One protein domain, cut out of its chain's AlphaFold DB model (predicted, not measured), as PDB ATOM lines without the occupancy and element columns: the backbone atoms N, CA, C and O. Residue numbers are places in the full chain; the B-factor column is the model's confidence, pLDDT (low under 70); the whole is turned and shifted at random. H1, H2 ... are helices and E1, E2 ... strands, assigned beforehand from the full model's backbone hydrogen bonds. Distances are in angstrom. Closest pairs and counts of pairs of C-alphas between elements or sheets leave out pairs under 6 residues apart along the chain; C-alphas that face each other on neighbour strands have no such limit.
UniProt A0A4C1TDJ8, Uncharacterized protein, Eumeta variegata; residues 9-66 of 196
ATOM      1  N   LEU A   9     -28.928 -31.488   3.807       80.75
ATOM      2  CA  LEU A   9     -29.591 -30.498   2.963       80.75
ATOM      3  C   LEU A   9     -28.527 -29.609   2.324       80.75
ATOM      4  O   LEU A   9     -27.796 -28.912   3.026       80.75
ATOM      5  N   VAL A  10     -28.452 -29.622   0.997       76.38
ATOM      6  CA  VAL A  10     -27.496 -28.808   0.242       76.38
ATOM      7  C   VAL A  10     -28.280 -27.822  -0.612       76.38
ATOM      8  O   VAL A  10     -29.035 -28.215  -1.502       76.38
ATOM      9  N   SER A  11     -28.114 -26.526  -0.339       82.25
ATOM     10  CA  SER A  11     -28.690 -25.484  -1.187       82.25
ATOM     11  C   SER A  11     -27.699 -25.071  -2.266       82.25
ATOM     12  O   SER A  11     -26.553 -24.742  -1.963       82.25
ATOM     13  N   VAL A  12     -28.133 -25.108  -3.526       79.12
ATOM     14  CA  VAL A  12     -27.277 -24.836  -4.687       79.12
ATOM     15  C   VAL A  12     -27.900 -23.735  -5.532       79.12
ATOM     16  O   VAL A  12     -29.070 -23.811  -5.890       79.12
ATOM     17  N   TYR A  13     -27.107 -22.723  -5.876       78.00
ATOM     18  CA  TYR A  13     -27.481 -21.704  -6.854       78.00
ATOM     19  C   TYR A  13     -26.416 -21.652  -7.944       78.00
ATOM     20  O   TYR A  13     -25.288 -21.211  -7.695       78.00
ATOM     21  N   LEU A  14     -26.747 -22.141  -9.140       72.75
ATOM     22  CA  LEU A  14     -25.806 -22.164 -10.252       72.75
ATOM     23  C   LEU A  14     -25.903 -20.875 -11.082       72.75
ATOM     24  O   LEU A  14     -26.986 -20.513 -11.541       72.75
ATOM     25  N   PRO A  15     -24.777 -20.178 -11.334       72.69
ATOM     26  CA  PRO A  15     -24.771 -19.031 -12.227       72.69
ATOM     27  C   PRO A  15     -25.239 -19.431 -13.635       72.69
ATOM     28  O   PRO A  15     -24.852 -20.499 -14.109       72.69
ATOM     29  N   PRO A  16     -25.925 -18.541 -14.375       64.62
ATOM     30  CA  PRO A  16     -26.575 -18.865 -15.648       64.62
ATOM     31  C   PRO A  16     -25.664 -19.408 -16.769       64.62
ATOM     32  O   PRO A  16     -26.155 -19.857 -17.800       64.62
ATOM     33  N   LYS A  17     -24.338 -19.323 -16.596       66.12
ATOM     34  CA  LYS A  17     -23.303 -19.727 -17.565       66.12
ATOM     35  C   LYS A  17     -22.526 -20.980 -17.153       66.12
ATOM     36  O   LYS A  17     -21.557 -21.329 -17.821       66.12
ATOM     37  N   LYS A  18     -22.873 -21.596 -16.026       65.94
ATOM     38  CA  LYS A  18     -22.278 -22.857 -15.584       65.94
ATOM     39  C   LYS A  18     -23.323 -23.947 -15.753       65.94
ATOM     40  O   LYS A  18     -24.481 -23.734 -15.412       65.94
ATOM     41  N   GLU A  19     -22.904 -25.078 -16.299       66.50
ATOM     42  CA  GLU A  19     -23.733 -26.274 -16.396       66.50
ATOM     43  C   GLU A  19     -23.357 -27.213 -15.254       66.50
ATOM     44  O   GLU A  19     -22.177 -27.366 -14.927       66.50
ATOM     45  N   LEU A  20     -24.362 -27.816 -14.627       69.31
ATOM     46  CA  LEU A  20     -24.150 -28.868 -13.643       69.31
ATOM     47  C   LEU A  20     -23.828 -30.155 -14.395       69.31
ATOM     48  O   LEU A  20     -24.673 -30.689 -15.116       69.31
ATOM     49  N   LEU A  21     -22.603 -30.654 -14.247       73.31
ATOM     50  CA  LEU A  21     -22.225 -31.913 -14.869       73.31
ATOM     51  C   LEU A  21     -22.826 -33.068 -14.077       73.31
ATOM     52  O   LEU A  21     -22.749 -33.122 -12.849       73.31
ATOM     53  N   ARG A  22     -23.387 -34.043 -14.797       73.44
ATOM     54  CA  ARG A  22     -23.940 -35.261 -14.190       73.44
ATOM     55  C   ARG A  22     -22.911 -35.984 -13.313       73.44
ATOM     56  O   ARG A  22     -23.285 -36.522 -12.280       73.44
ATOM     57  N   SER A  23     -21.629 -35.946 -13.681       78.00
ATOM     58  CA  SER A  23     -20.526 -36.509 -12.888       78.00
ATOM     59  C   SER A  23     -20.438 -35.932 -11.477       78.00
ATOM     60  O   SER A  23     -20.131 -36.664 -10.540       78.00
ATOM     61  N   ASP A  24     -20.730 -34.641 -11.316       75.94
ATOM     62  CA  ASP A  24     -20.599 -33.945 -10.036       75.94
ATOM     63  C   ASP A  24     -21.733 -34.351  -9.084       75.94
ATOM     64  O   ASP A  24     -21.519 -34.500  -7.882       75.94
ATOM     65  N   LEU A  25     -22.927 -34.605  -9.632       74.75
ATOM     66  CA  LEU A  25     -24.068 -35.138  -8.882       74.75
ATOM     67  C   LEU A  25     -23.857 -36.601  -8.485       74.75
ATOM     68  O   LEU A  25     -24.138 -36.967  -7.349       74.75
ATOM     69  N   GLU A  26     -23.330 -37.427  -9.389       77.94
ATOM     70  CA  GLU A  26     -23.020 -38.834  -9.098       77.94
ATOM     71  C   GLU A  26     -21.951 -38.946  -7.996       77.94
ATOM     72  O   GLU A  26     -22.097 -39.744  -7.073       77.94
ATOM     73  N   ALA A  27     -20.917 -38.094  -8.020       78.94
ATOM     74  CA  ALA A  27     -19.914 -38.033  -6.954       78.94
ATOM     75  C   ALA A  27     -20.515 -37.605  -5.603       78.94
ATOM     76  O   ALA A  27     -20.117 -38.120  -4.557       78.94
ATOM     77  N   LEU A  28     -21.490 -36.690  -5.617       73.31
ATOM     78  CA  LEU A  28     -22.187 -36.235  -4.415       73.31
ATOM     79  C   LEU A  28     -23.089 -37.332  -3.824       73.31
ATOM     80  O   LEU A  28     -23.078 -37.542  -2.612       73.31
ATOM     81  N   PHE A  29     -23.838 -38.047  -4.669       76.44
ATOM     82  CA  PHE A  29     -24.702 -39.151  -4.240       76.44
ATOM     83  C   PHE A  29     -23.917 -40.396  -3.820       76.44
ATOM     84  O   PHE A  29     -24.387 -41.148  -2.973       76.44
ATOM     85  N   ALA A  30     -22.704 -40.594  -4.340       77.06
ATOM     86  CA  ALA A  30     -21.819 -41.670  -3.895       77.06
ATOM     87  C   ALA A  30     -21.237 -41.440  -2.486       77.06
ATOM     88  O   ALA A  30     -20.752 -42.386  -1.868       77.06
ATOM     89  N   LEU A  31     -21.253 -40.199  -1.982       70.94
ATOM     90  CA  LEU A  31     -20.647 -39.846  -0.697       70.94
ATOM     91  C   LEU A  31     -21.577 -40.110   0.495       70.94
ATOM     92  O   LEU A  31     -21.087 -40.378   1.592       70.94
ATOM     93  N   VAL A  32     -22.898 -39.993   0.312       71.88
ATOM     94  CA  VAL A  32     -23.876 -40.074   1.409       71.88
ATOM     95  C   VAL A  32     -25.186 -40.694   0.934       71.88
ATOM     96  O   VAL A  32     -25.727 -40.306  -0.096       71.88
ATOM     97  N   ASP A  33     -25.748 -41.581   1.756       70.56
ATOM     98  CA  ASP A  33     -26.965 -42.343   1.443       70.56
ATOM     99  C   ASP A  33     -28.246 -41.488   1.323       70.56
ATOM    100  O   ASP A  33     -29.267 -41.960   0.825       70.56
ATOM    101  N   SER A  34     -28.262 -40.250   1.832       75.56
ATOM    102  CA  SER A  34     -29.460 -39.391   1.857       75.56
ATOM    103  C   SER A  34     -29.115 -37.899   1.782       75.56
ATOM    104  O   SER A  34     -28.812 -37.251   2.788       75.56
ATOM    105  N   VAL A  35     -29.206 -37.343   0.569       77.25
ATOM    106  CA  VAL A  35     -28.965 -35.923   0.255       77.25
ATOM    107  C   VAL A  35     -30.193 -35.327  -0.432       77.25
ATOM    108  O   VAL A  35     -30.707 -35.903  -1.388       77.25
ATOM    109  N   ILE A  36     -30.638 -34.151   0.018       79.25
ATOM    110  CA  ILE A  36     -31.666 -33.351  -0.669       79.25
ATOM    111  C   ILE A  36     -31.019 -32.068  -1.187       79.25
ATOM    112  O   ILE A  36     -30.484 -31.270  -0.413       79.25
ATOM    113  N   LEU A  37     -31.100 -31.872  -2.503       77.94
ATOM    114  CA  LEU A  37     -30.651 -30.665  -3.190       77.94
ATOM    115  C   LEU A  37     -31.837 -29.725  -3.407       77.94
ATOM    116  O   LEU A  37     -32.860 -30.145  -3.947       77.94
ATOM    117  N   PHE A  38     -31.704 -28.457  -3.016       74.94
ATOM    118  CA  PHE A  38     -32.744 -27.453  -3.257       74.94
ATOM    119  C   PHE A  38     -32.164 -26.104  -3.692       74.94
ATOM    120  O   PHE A  38     -31.314 -25.521  -3.017       74.94
ATOM    121  N   GLY A  39     -32.647 -25.586  -4.817       74.19
ATOM    122  CA  GLY A  39     -32.224 -24.315  -5.395       74.19
ATOM    123  C   GLY A  39     -32.236 -24.352  -6.923       74.19
ATOM    124  O   GLY A  39     -32.694 -25.327  -7.520       74.19
ATOM    125  N   ASP A  40     -31.788 -23.270  -7.556       71.25
ATOM    126  CA  ASP A  40     -31.822 -23.116  -9.013       71.25
ATOM    127  C   ASP A  40     -30.586 -23.764  -9.657       71.25
ATOM    128  O   ASP A  40     -29.462 -23.264  -9.544       71.25
ATOM    129  N   LEU A  41     -30.807 -24.906 -10.313       68.50
ATOM    130  CA  LEU A  41     -29.778 -25.675 -11.019       68.50
ATOM    131  C   LEU A  41     -29.587 -25.210 -12.472       68.50
ATOM    132  O   LEU A  41     -28.698 -25.721 -13.152       68.50
ATOM    133  N   ASN A  42     -30.407 -24.264 -12.955       64.94
ATOM    134  CA  ASN A  42     -30.323 -23.675 -14.293       64.94
ATOM    135  C   ASN A  42     -30.263 -24.714 -15.449       64.94
ATOM    136  O   ASN A  42     -29.642 -24.484 -16.488       64.94
ATOM    137  N   SER A  43     -30.936 -25.862 -15.290       65.12
ATOM    138  CA  SER A  43     -31.071 -26.902 -16.323       65.12
ATOM    139  C   SER A  43     -32.320 -26.645 -17.175       65.12
ATOM    140  O   SER A  43     -33.425 -27.073 -16.849       65.12
ATOM    141  N   LYS A  44     -32.166 -25.916 -18.290       62.53
ATOM    142  CA  LYS A  44     -33.267 -25.668 -19.251       62.53
ATOM    143  C   LYS A  44     -33.737 -26.940 -19.968       62.53
ATOM    144  O   LYS A  44     -34.874 -27.003 -20.419       62.53
ATOM    145  N   ASN A  45     -32.871 -27.949 -20.040       65.81
ATOM    146  CA  ASN A  45     -33.092 -29.173 -20.805       65.81
ATOM    147  C   ASN A  45     -34.193 -30.064 -20.199       65.81
ATOM    148  O   ASN A  45     -34.854 -30.803 -20.921       65.81
ATOM    149  N   ASP A  46     -34.431 -29.988 -18.885       69.31
ATOM    150  CA  ASP A  46     -35.372 -30.882 -18.196       69.31
ATOM    151  C   ASP A  46     -36.842 -30.544 -18.468       69.31
ATOM    152  O   ASP A  46     -37.675 -31.449 -18.547       69.31
ATOM    153  N   ILE A  47     -37.164 -29.266 -18.684       68.94
ATOM    154  CA  ILE A  47     -38.524 -28.837 -19.038       68.94
ATOM    155  C   ILE A  47     -38.868 -29.322 -20.448       68.94
ATOM    156  O   ILE A  47     -39.905 -29.957 -20.641       68.94
ATOM    157  N   ASP A  48     -37.978 -29.100 -21.415       76.31
ATOM    158  CA  ASP A  48     -38.187 -29.527 -22.801       76.31
ATOM    159  C   ASP A  48     -38.240 -31.059 -22.920       76.31
ATOM    160  O   ASP A  48     -39.078 -31.606 -23.644       76.31
ATOM    161  N   ASN A  49     -37.421 -31.776 -22.141       78.56
ATOM    162  CA  ASN A  49     -37.466 -33.236 -22.060       78.56
ATOM    163  C   ASN A  49     -38.774 -33.749 -21.440       78.56
ATOM    164  O   ASN A  49     -39.351 -34.713 -21.949       78.56
ATOM    165  N   ALA A  50     -39.268 -33.114 -20.371       75.69
ATOM    166  CA  ALA A  50     -40.536 -33.475 -19.737       75.69
ATOM    167  C   ALA A  50     -41.732 -33.211 -20.665       75.69
ATOM    168  O   ALA A  50     -42.623 -34.059 -20.779       75.69
ATOM    169  N   ILE A  51     -41.721 -32.085 -21.388       78.00
ATOM    170  CA  ILE A  51     -42.709 -31.777 -22.429       78.00
ATOM    171  C   ILE A  51     -42.651 -32.850 -23.520       78.00
ATOM    172  O   ILE A  51     -43.676 -33.443 -23.848       78.00
ATOM    173  N   GLY A  52     -41.458 -33.179 -24.023       86.56
ATOM    174  CA  GLY A  52     -41.276 -34.211 -25.044       86.56
ATOM    175  C   GLY A  52     -41.751 -35.599 -24.600       86.56
ATOM    176  O   GLY A  52     -42.374 -36.320 -25.384       86.56
ATOM    177  N   ALA A  53     -41.497 -35.981 -23.347       84.25
ATOM    178  CA  ALA A  53     -41.954 -37.246 -22.777       84.25
ATOM    179  C   ALA A  53     -43.484 -37.299 -22.650       84.25
ATOM    180  O   ALA A  53     -44.101 -38.291 -23.048       84.25
ATOM    181  N   LEU A  54     -44.101 -36.217 -22.165       84.06
ATOM    182  CA  LEU A  54     -45.553 -36.108 -22.047       84.06
ATOM    183  C   LEU A  54     -46.229 -36.130 -23.421       84.06
ATOM    184  O   LEU A  54     -47.179 -36.884 -23.615       84.06
ATOM    185  N   THR A  55     -45.717 -35.365 -24.392       89.69
ATOM    186  CA  THR A  55     -46.239 -35.355 -25.764       89.69
ATOM    187  C   THR A  55     -46.194 -36.750 -26.367       89.69
ATOM    188  O   THR A  55     -47.223 -37.217 -26.846       89.69
ATOM    189  N   LYS A  56     -45.052 -37.451 -26.271       90.94
ATOM    190  CA  LYS A  56     -44.912 -38.831 -26.766       90.94
ATOM    191  C   LYS A  56     -45.937 -39.767 -26.134       90.94
ATOM    192  O   LYS A  56     -46.577 -40.536 -26.853       90.94
ATOM    193  N   HIS A  57     -46.114 -39.683 -24.816       88.31
ATOM    194  CA  HIS A  57     -47.073 -40.513 -24.098       88.31
ATOM    195  C   HIS A  57     -48.516 -40.227 -24.535       88.31
ATOM    196  O   HIS A  57     -49.242 -41.162 -24.858       88.31
ATOM    197  N   VAL A  58     -48.911 -38.954 -24.635       85.75
ATOM    198  CA  VAL A  58     -50.248 -38.564 -25.104       85.75
ATOM    199  C   VAL A  58     -50.485 -39.040 -26.536       85.75
ATOM    200  O   VAL A  58     -51.522 -39.643 -26.785       85.75
ATOM    201  N   THR A  59     -49.536 -38.867 -27.464       89.62
ATOM    202  CA  THR A  59     -49.686 -39.406 -28.829       89.62
ATOM    203  C   THR A  59     -49.821 -40.924 -28.844       89.62
ATOM    204  O   THR A  59     -50.675 -41.435 -29.554       89.62
ATOM    205  N   ALA A  60     -49.052 -41.657 -28.034       86.25
ATOM    206  CA  ALA A  60     -49.149 -43.115 -27.972       86.25
ATOM    207  C   ALA A  60     -50.493 -43.585 -27.387       86.25
ATOM    208  O   ALA A  60     -51.097 -44.535 -27.887       86.25
ATOM    209  N   VAL A  61     -50.988 -42.909 -26.347       82.31
ATOM    210  CA  VAL A  61     -52.302 -43.188 -25.750       82.31
ATOM    211  C   VAL A  61     -53.423 -42.838 -26.723       82.31
ATOM    212  O   VAL A  61     -54.359 -43.617 -26.861       82.31
ATOM    213  N   VAL A  62     -53.331 -41.708 -27.426       86.19
ATOM    214  CA  VAL A  62     -54.313 -41.313 -28.440       86.19
ATOM    215  C   VAL A  62     -54.316 -42.311 -29.587       86.19
ATOM    216  O   VAL A  62     -55.391 -42.758 -29.951       86.19
ATOM    217  N   GLU A  63     -53.164 -42.723 -30.112       83.19
ATOM    218  CA  GLU A  63     -53.085 -43.696 -31.210       83.19
ATOM    219  C   GLU A  63     -53.643 -45.067 -30.793       83.19
ATOM    220  O   GLU A  63     -54.455 -45.652 -31.500       83.19
ATOM    221  N   SER A  64     -53.277 -45.555 -29.601       76.56
ATOM    222  CA  SER A  64     -53.763 -46.844 -29.074       76.56
ATOM    223  C   SER A  64     -55.234 -46.823 -28.651       76.56
ATOM    224  O   SER A  64     -55.906 -47.852 -28.718       76.56
ATOM    225  N   SER A  65     -55.748 -45.663 -28.234       74.62
ATOM    226  CA  SER A  65     -57.161 -45.471 -27.875       74.62
ATOM    227  C   SER A  65     -58.018 -45.042 -29.066       74.62
ATOM    228  O   SER A  65     -59.248 -45.046 -28.977       74.62
ATOM    229  N   SER A  66     -57.398 -44.658 -30.183       72.31
ATOM    230  CA  SER A  66     -58.102 -44.266 -31.394       72.31
ATOM    231  C   SER A  66     -58.651 -45.501 -32.082       72.31
ATOM    232  O   SER A  66     -57.945 -46.447 -32.419       72.31
TER     233      SER A  66
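What this domain is: This is residues 9 to 66 of the 196 residues of an uncharacterized protein of Eumeta variegata (UniProt A0A4C1TDJ8). What does the model look like? It is a small, open head, with a short pair of parallel strands, E1 and E2, and the short helix H1 in the crossover between them, from which one long helix, H2, sticks out as a free arm and makes most of the length. What is it built of? The printed part has 58 residues, with two named strands and two named helices in the order E1, H1, E2, H2; the sheet has the order E1, E2, all parallel, and the class is mostly helix. How is its outline? It is extended and elongated, with a radius of gyration of the C-alphas of 16.5 A and spans of 48 by 29 by 18 A.

How they stand to each other: How do the strands pair? E1, residues 9 to 11, and E2, residues 35 to 38, are parallel neighbours, with 30 degrees between their directions. C-alphas 10 and 37 face each other at 5.0 A; N 10 and O 36, 3.0 A apart, and N 38 and O 10, 3.1 A apart, are within hydrogen-bond range. What comes between them along the chain? H1, residues 22 to 29, completes a strand-helix-strand unit, two parallel neighbour strands with a helix between, and its crossover is right-handed. The closest C-alphas of H1 and E2 are those of Phe 29 and Val 35, 7.0 A apart. Where is the last helix? H2, residues 45 to 65, stands free with Ser 66, and it is apart from E1 and from H1. In H1 and H2 every O i to N i+4 pair is within hydrogen-bond range.

Where its parts are: Where does the first element begin? E1 begins at Leu 9, C-alpha (-29.591, -30.498, 2.963), and measures 6.6 A from first to last C-alpha. How long are the next two? H1, Arg 22 to Phe 29, measures 10.7 A, and E2, Val 35 to Phe 38, measures 9.9 A. Where does the last one run? H2 measures 29.9 A, from C-alpha 45 at (-33.092, -29.173, -20.805) to C-alpha 65 at (-57.161, -45.471, -27.875).

The domain as a whole: How large is it? The two C-alphas farthest apart are those of Leu 31 and Ser 66, at 48.6 A. Is it continuous? The printed part has no cut from residue 9 to residue 66; the link from H1 to E2 is tight, and those from E1 to H1 and from E2 to H2 are short. Where is confidence low? The mean pLDDT of the printed part is 76.1, and residues 16 to 20 and 41 to 47 are under 70.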